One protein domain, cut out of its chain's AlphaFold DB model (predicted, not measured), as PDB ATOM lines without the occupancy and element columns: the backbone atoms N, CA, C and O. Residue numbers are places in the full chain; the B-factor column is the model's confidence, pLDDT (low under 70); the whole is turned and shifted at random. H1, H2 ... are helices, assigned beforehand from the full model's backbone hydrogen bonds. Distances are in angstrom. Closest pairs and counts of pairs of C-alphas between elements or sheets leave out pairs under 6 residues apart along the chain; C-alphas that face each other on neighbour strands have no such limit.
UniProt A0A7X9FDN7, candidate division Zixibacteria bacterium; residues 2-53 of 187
ATOM      1  N   THR A   2     363.911 194.582 227.846       46.31
ATOM      2  CA  THR A   2     363.825 195.320 229.116       46.31
ATOM      3  C   THR A   2     364.037 196.810 228.872       46.31
ATOM      4  O   THR A   2     365.164 197.294 228.943       46.31
ATOM      5  N   ILE A   3     362.960 197.541 228.591       54.47
ATOM      6  CA  ILE A   3     362.988 199.009 228.576       54.47
ATOM      7  C   ILE A   3     362.823 199.468 230.027       54.47
ATOM      8  O   ILE A   3     361.717 199.581 230.545       54.47
ATOM      9  N   ARG A   4     363.949 199.670 230.718       53.19
ATOM     10  CA  ARG A   4     363.999 200.135 232.116       53.19
ATOM     11  C   ARG A   4     363.965 201.669 232.258       53.19
ATOM     12  O   ARG A   4     364.095 202.166 233.368       53.19
ATOM     13  N   HIS A   5     363.771 202.413 231.167       57.16
ATOM     14  CA  HIS A   5     363.860 203.882 231.112       57.16
ATOM     15  C   HIS A   5     362.532 204.585 230.740       57.16
ATOM     16  O   HIS A   5     362.557 205.705 230.238       57.16
ATOM     17  N   SER A   6     361.358 203.975 230.962       57.47
ATOM     18  CA  SER A   6     360.098 204.491 230.384       57.47
ATOM     19  C   SER A   6     359.640 205.867 230.887       57.47
ATOM     20  O   SER A   6     358.849 206.506 230.209       57.47
ATOM     21  N   ARG A   7     360.104 206.358 232.044       66.12
ATOM     22  CA  ARG A   7     359.559 207.601 232.624       66.12
ATOM     23  C   ARG A   7     360.286 208.882 232.214       66.12
ATOM     24  O   ARG A   7     359.670 209.938 232.311       66.12
ATOM     25  N   PHE A   8     361.541 208.811 231.767       71.25
ATOM     26  CA  PHE A   8     362.369 210.011 231.571       71.25
ATOM     27  C   PHE A   8     362.143 210.726 230.231       71.25
ATOM     28  O   PHE A   8     362.191 211.947 230.193       71.25
ATOM     29  N   TRP A   9     361.818 210.007 229.154       81.81
ATOM     30  CA  TRP A   9     361.737 210.602 227.810       81.81
ATOM     31  C   TRP A   9     360.450 211.399 227.540       81.81
ATOM     32  O   TRP A   9     360.354 212.082 226.523       81.81
ATOM     33  N   HIS A  10     359.442 211.334 228.416       82.94
ATOM     34  CA  HIS A  10     358.155 211.989 228.161       82.94
ATOM     35  C   HIS A  10     358.259 213.519 228.053       82.94
ATOM     36  O   HIS A  10     357.516 214.108 227.273       82.94
ATOM     37  N   GLY A  11     359.147 214.158 228.827       87.81
ATOM     38  CA  GLY A  11     359.344 215.612 228.795       87.81
ATOM     39  C   GLY A  11     359.935 216.063 227.463       87.81
ATOM     40  O   GLY A  11     359.264 216.745 226.694       87.81
ATOM     41  N   GLU A  12     361.126 215.553 227.145       91.19
ATOM     42  CA  GLU A  12     361.854 215.837 225.902       91.19
ATOM     43  C   GLU A  12     361.001 215.528 224.661       91.19
ATOM     44  O   GLU A  12     360.952 216.314 223.715       91.19
ATOM     45  N   TYR A  13     360.253 214.416 224.662       94.56
ATOM     46  CA  TYR A  13     359.361 214.062 223.552       94.56
ATOM     47  C   TYR A  13     358.215 215.069 223.370       94.56
ATOM     48  O   TYR A  13     357.845 215.387 222.239       94.56
ATOM     49  N   LEU A  14     357.637 215.579 224.462       93.88
ATOM     50  CA  LEU A  14     356.581 216.595 224.407       93.88
ATOM     51  C   LEU A  14     357.119 217.983 224.049       93.88
ATOM     52  O   LEU A  14     356.387 218.788 223.468       93.88
ATOM     53  N   GLU A  15     358.360 218.280 224.412       93.25
ATOM     54  CA  GLU A  15     359.052 219.528 224.084       93.25
ATOM     55  C   GLU A  15     359.646 219.507 222.669       93.25
ATOM     56  O   GLU A  15     359.900 220.561 222.095       93.25
ATOM     57  N   GLY A  16     359.737 218.325 222.051       95.31
ATOM     58  CA  GLY A  16     360.291 218.146 220.711       95.31
ATOM     59  C   GLY A  16     361.820 218.114 220.691       95.31
ATOM     60  O   GLY A  16     362.408 218.278 219.627       95.31
ATOM     61  N   GLU A  17     362.454 217.880 221.840       95.75
ATOM     62  CA  GLU A  17     363.912 217.884 222.034       95.75
ATOM     63  C   GLU A  17     364.565 216.511 221.787       95.75
ATOM     64  O   GLU A  17     365.748 216.312 222.050       95.75
ATOM     65  N   VAL A  18     363.809 215.549 221.252       95.19
ATOM     66  CA  VAL A  18     364.303 214.202 220.920       95.19
ATOM     67  C   VAL A  18     364.823 214.117 219.486       95.19
ATOM     68  O   VAL A  18     364.267 214.728 218.568       95.19
ATOM     69  N   SER A  19     365.855 213.297 219.259       95.06
ATOM     70  CA  SER A  19     366.342 213.023 217.902       95.06
ATOM     71  C   SER A  19     365.304 212.236 217.073       95.06
ATOM     72  O   SER A  19     364.436 211.565 217.642       95.06
ATOM     73  N   PRO A  20     365.372 212.254 215.728       95.19
ATOM     74  CA  PRO A  20     364.473 211.468 214.874       95.19
ATOM     75  C   PRO A  20     364.517 209.955 215.151       95.19
ATOM     76  O   PRO A  20     363.486 209.274 215.109       95.19
ATOM     77  N   GLU A  21     365.699 209.423 215.465       91.75
ATOM     78  CA  GLU A  21     365.904 208.012 215.803       91.75
ATOM     79  C   GLU A  21     365.216 207.682 217.131       91.75
ATOM     80  O   GLU A  21     364.399 206.761 217.195       91.75
ATOM     81  N   GLN A  22     365.454 208.498 218.164       90.69
ATOM     82  CA  GLN A  22     364.808 208.358 219.474       90.69
ATOM     83  C   GLN A  22     363.289 208.493 219.372       90.69
ATOM     84  O   GLN A  22     362.551 207.724 219.985       90.69
ATOM     85  N   LYS A  23     362.804 209.435 218.558       94.75
ATOM     86  CA  LYS A  23     361.376 209.617 218.295       94.75
ATOM     87  C   LYS A  23     360.747 208.338 217.741       94.75
ATOM     88  O   LYS A  23     359.686 207.934 218.208       94.75
ATOM     89  N   THR A  24     361.422 207.681 216.800       94.62
ATOM     90  CA  THR A  24     360.951 206.422 216.204       94.62
ATOM     91  C   THR A  24     360.887 205.300 217.244       94.62
ATOM     92  O   THR A  24     359.890 204.583 217.315       94.62
ATOM     93  N   GLU A  25     361.915 205.161 218.085       92.50
ATOM     94  CA  GLU A  25     361.935 204.169 219.170       92.50
ATOM     95  C   GLU A  25     360.812 204.404 220.191       92.50
ATOM     96  O   GLU A  25     360.118 203.467 220.600       92.50
ATOM     97  N   ILE A  26     360.590 205.666 220.567       93.44
ATOM     98  CA  ILE A  26     359.516 206.082 221.470       93.44
ATOM     99  C   ILE A  26     358.145 205.757 220.866       93.44
ATOM    100  O   ILE A  26     357.290 205.182 221.541       93.44
ATOM    101  N   GLU A  27     357.925 206.073 219.592       94.75
ATOM    102  CA  GLU A  27     356.662 205.796 218.906       94.75
ATOM    103  C   GLU A  27     356.383 204.294 218.794       94.75
ATOM    104  O   GLU A  27     355.258 203.861 219.060       94.75
ATOM    105  N   GLN A  28     357.398 203.479 218.496       93.94
ATOM    106  CA  GLN A  28     357.272 202.019 218.516       93.94
ATOM    107  C   GLN A  28     356.891 201.502 219.909       93.94
ATOM    108  O   GLN A  28     356.015 200.643 220.041       93.94
ATOM    109  N   HIS A  29     357.496 202.047 220.969       91.31
ATOM    110  CA  HIS A  29     357.141 201.685 222.338       91.31
ATOM    111  C   HIS A  29     355.696 202.074 222.684       91.31
ATOM    112  O   HIS A  29     354.952 201.260 223.232       91.31
ATOM    113  N   LEU A  30     355.274 203.288 222.322       93.38
ATOM    114  CA  LEU A  30     353.907 203.771 222.528       93.38
ATOM    115  C   LEU A  30     352.873 202.916 221.785       93.38
ATOM    116  O   LEU A  30     351.777 202.693 222.294       93.38
ATOM    117  N   GLN A  31     353.203 202.385 220.609       95.44
ATOM    118  CA  GLN A  31     352.322 201.448 219.906       95.44
ATOM    119  C   GLN A  31     352.136 200.135 220.683       95.44
ATOM    120  O   GLN A  31     351.027 199.596 220.705       95.44
ATOM    121  N   GLY A  32     353.190 199.647 221.348       91.88
ATOM    122  CA  GLY A  32     353.190 198.378 222.086       91.88
ATOM    123  C   GLY A  32     352.772 198.457 223.561       91.88
ATOM    124  O   GLY A  32     352.462 197.423 224.148       91.88
ATOM    125  N   CYS A  33     352.753 199.646 224.171       93.12
ATOM    126  CA  CYS A  33     352.541 199.815 225.611       93.12
ATOM    127  C   CYS A  33     351.361 200.763 225.920       93.12
ATOM    128  O   CYS A  33     351.507 201.986 225.821       93.12
ATOM    129  N   PRO A  34     350.180 200.244 226.317       92.19
ATOM    130  CA  PRO A  34     349.022 201.082 226.634       92.19
ATOM    131  C   PRO A  34     349.238 201.980 227.860       92.19
ATOM    132  O   PRO A  34     348.791 203.122 227.835       92.19
ATOM    133  N   GLU A  35     349.964 201.515 228.880       88.88
ATOM    134  CA  GLU A  35     350.247 202.297 230.094       88.88
ATOM    135  C   GLU A  35     351.064 203.556 229.778       88.88
ATOM    136  O   GLU A  35     350.713 204.654 230.200       88.88
ATOM    137  N   CYS A  36     352.114 203.427 228.958       91.56
ATOM    138  CA  CYS A  36     352.941 204.572 228.567       91.56
ATOM    139  C   CYS A  36     352.180 205.562 227.671       91.56
ATOM    140  O   CYS A  36     352.416 206.765 227.752       91.56
ATOM    141  N   ARG A  37     351.216 205.092 226.861       93.38
ATOM    142  CA  ARG A  37     350.296 205.999 226.152       93.38
ATOM    143  C   ARG A  37     349.408 206.773 227.116       93.38
ATOM    144  O   ARG A  37     349.236 207.973 226.930       93.38
ATOM    145  N   GLU A  38     348.844 206.108 228.121       94.44
ATOM    146  CA  GLU A  38     347.991 206.774 229.107       94.44
ATOM    147  C   GLU A  38     348.770 207.830 229.904       94.44
ATOM    148  O   GLU A  38     348.284 208.952 230.076       94.44
ATOM    149  N   ASP A  39     349.990 207.502 230.331       93.00
ATOM    150  CA  ASP A  39     350.877 208.427 231.036       93.00
ATOM    151  C   ASP A  39     351.242 209.640 230.162       93.00
ATOM    152  O   ASP A  39     351.128 210.783 230.618       93.00
ATOM    153  N   LEU A  40     351.595 209.424 228.889       94.69
ATOM    154  CA  LEU A  40     351.876 210.509 227.945       94.69
ATOM    155  C   LEU A  40     350.654 211.418 227.745       94.69
ATOM    156  O   LEU A  40     350.772 212.644 227.760       94.69
ATOM    157  N   GLU A  41     349.464 210.836 227.609       95.94
ATOM    158  CA  GLU A  41     348.211 211.585 227.506       95.94
ATOM    159  C   GLU A  41     347.888 212.369 228.788       95.94
ATOM    160  O   GLU A  41     347.405 213.504 228.729       95.94
ATOM    161  N   ARG A  42     348.188 211.811 229.965       95.19
ATOM    162  CA  ARG A  42     348.045 212.516 231.245       95.19
ATOM    163  C   ARG A  42     348.969 213.733 231.309       95.19
ATOM    164  O   ARG A  42     348.514 214.804 231.710       95.19
ATOM    165  N   LEU A  43     350.220 213.595 230.868       95.00
ATOM    166  CA  LEU A  43     351.176 214.703 230.800       95.00
ATOM    167  C   LEU A  43     350.752 215.774 229.785       95.00
ATOM    168  O   LEU A  43     350.815 216.963 230.099       95.00
ATOM    169  N   ARG A  44     350.231 215.381 228.613       95.81
ATOM    170  CA  ARG A  44     349.655 216.317 227.627       95.81
ATOM    171  C   ARG A  44     348.529 217.150 228.231       95.81
ATOM    172  O   ARG A  44     348.545 218.375 228.122       95.81
ATOM    173  N   ARG A  45     347.578 216.504 228.916       96.75
ATOM    174  CA  ARG A  45     346.475 217.201 229.598       96.75
ATOM    175  C   ARG A  45     346.975 218.140 230.690       96.75
ATOM    176  O   ARG A  45     346.495 219.268 230.775       96.75
ATOM    177  N   LEU A  46     347.942 217.700 231.495       96.00
ATOM    178  CA  LEU A  46     348.534 218.526 232.545       96.00
ATOM    179  C   LEU A  46     349.207 219.776 231.963       96.00
ATOM    180  O   LEU A  46     348.981 220.869 232.469       96.00
ATOM    181  N   ARG A  47     349.963 219.643 230.866       95.12
ATOM    182  CA  ARG A  47     350.594 220.782 230.181       95.12
ATOM    183  C   ARG A  47     349.563 221.795 229.688       95.12
ATOM    184  O   ARG A  47     349.743 222.990 229.891       95.12
ATOM    185  N   VAL A  48     348.470 221.326 229.083       95.50
ATOM    186  CA  VAL A  48     347.368 222.200 228.648       95.50
ATOM    187  C   VAL A  48     346.730 222.917 229.837       95.50
ATOM    188  O   VAL A  48     346.406 224.094 229.731       95.50
ATOM    189  N   TYR A  49     346.553 222.229 230.967       96.88
ATOM    190  CA  TYR A  49     346.002 222.832 232.178       96.88
ATOM    191  C   TYR A  49     346.931 223.908 232.753       96.88
ATOM    192  O   TYR A  49     346.484 225.022 233.007       96.88
ATOM    193  N   LEU A  50     348.224 223.602 232.890       95.38
ATOM    194  CA  LEU A  50     349.228 224.544 233.389       95.38
ATOM    195  C   LEU A  50     349.382 225.759 232.469       95.38
ATOM    196  O   LEU A  50     349.479 226.875 232.959       95.38
ATOM    197  N   GLY A  51     349.322 225.568 231.148       93.94
ATOM    198  CA  GLY A  51     349.401 226.664 230.178       93.94
ATOM    199  C   GLY A  51     348.210 227.630 230.199       93.94
ATOM    200  O   GLY A  51     348.280 228.677 229.567       93.94
ATOM    201  N   ARG A  52     347.118 227.296 230.899       95.88
ATOM    202  CA  ARG A  52     345.961 228.191 231.096       95.88
ATOM    203  C   ARG A  52     346.049 229.013 232.375       95.88
ATOM    204  O   ARG A  52     345.240 229.915 232.557       95.88
ATOM    205  N   ILE A  53     346.958 228.664 233.278       96.69
ATOM    206  CA  ILE A  53     347.154 229.417 234.508       96.69
ATOM    207  C   ILE A  53     347.981 230.642 234.136       96.69
ATOM    208  O   ILE A  53     349.147 230.520 233.763       96.69
TER     209      ILE A  53
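AT A GLANCE: This is residues 2 to 53 of the 187 residues of a protein of candidate division Zixibacteria bacterium (UniProt A0A7X9FDN7). Two longer helices, H2 and H3, meet near their ends as a V with its corner at Cys 33, and the short helix H1 sits in the opening between them. An unnamed stretch, residues 2 to 9, leads into H1, and at the other end residues 48 to 53, of which 48 to 50 belong to H3, stick out free. The printed part has 52 residues with three named helices, in the order H1, H2, H3, and no named strand; its class is all helix. It is only just compact, close to loose, with a radius of gyration of the C-alphas of 11.6 A, and its elongated outline spans 37 by 23 by 17 A.

IN THESE COORDINATES: Start at Thr 2, whose C-alpha is at (363.825, 195.320, 229.116), and go along residues 2 to 9 to the first helix. Find C-alpha 10 at (358.155, 211.989, 228.161); here H1 begins, and it runs over residues 10 to 15. After four residues you reach Pro 20, where H2 begins; it takes residues 20 to 32 and is 18.7 A long from first to last C-alpha. Pass Cys 33 and you are in H3, residues 34 to 50, the longest helix, 24.4 A from first to last C-alpha; it ends at C-alpha 50, at (349.228, 224.544, 233.389).

HOW THE PARTS SIT: Look first at H1 and H3, which only just touch, with 3 pairs of C-alphas within 8 A; H3 does so with residues 40 to 44 alone. Their closest C-alphas are those of His 10 and Leu 40, 6.5 A apart, and the helices run the same way at a steep tilt of 47 degrees. H1 and H2 are close but not clearly touching: their closest C-alphas, those of Tyr 13 and Lys 23, are 7.2 A apart. These two run opposite ways at a steep tilt of 49 degrees. H2 and H3 touch only at the corner by their link, and only just, with 3 pairs of C-alphas within 8 A, between residues 30 to 31 of H2 and 36 to 37 of H3. The closest C-alphas there are those of Leu 30 and Arg 37, 5.6 A apart, and the helices run opposite ways at a steep tilt of 65 degrees. In H1, H2 and H3 every backbone O i to N i+4 pair is within hydrogen-bond range.

THE WHOLE: The two C-alphas farthest apart are those of Thr 2 and Ile 53, at 38.3 A. The printed part has no cut, and the links H1 to H2 and H2 to H3 are both tight. The mean pLDDT of the printed part is 88.7; look for the low values, under 70, at residues 2 to 7 of this predicted model.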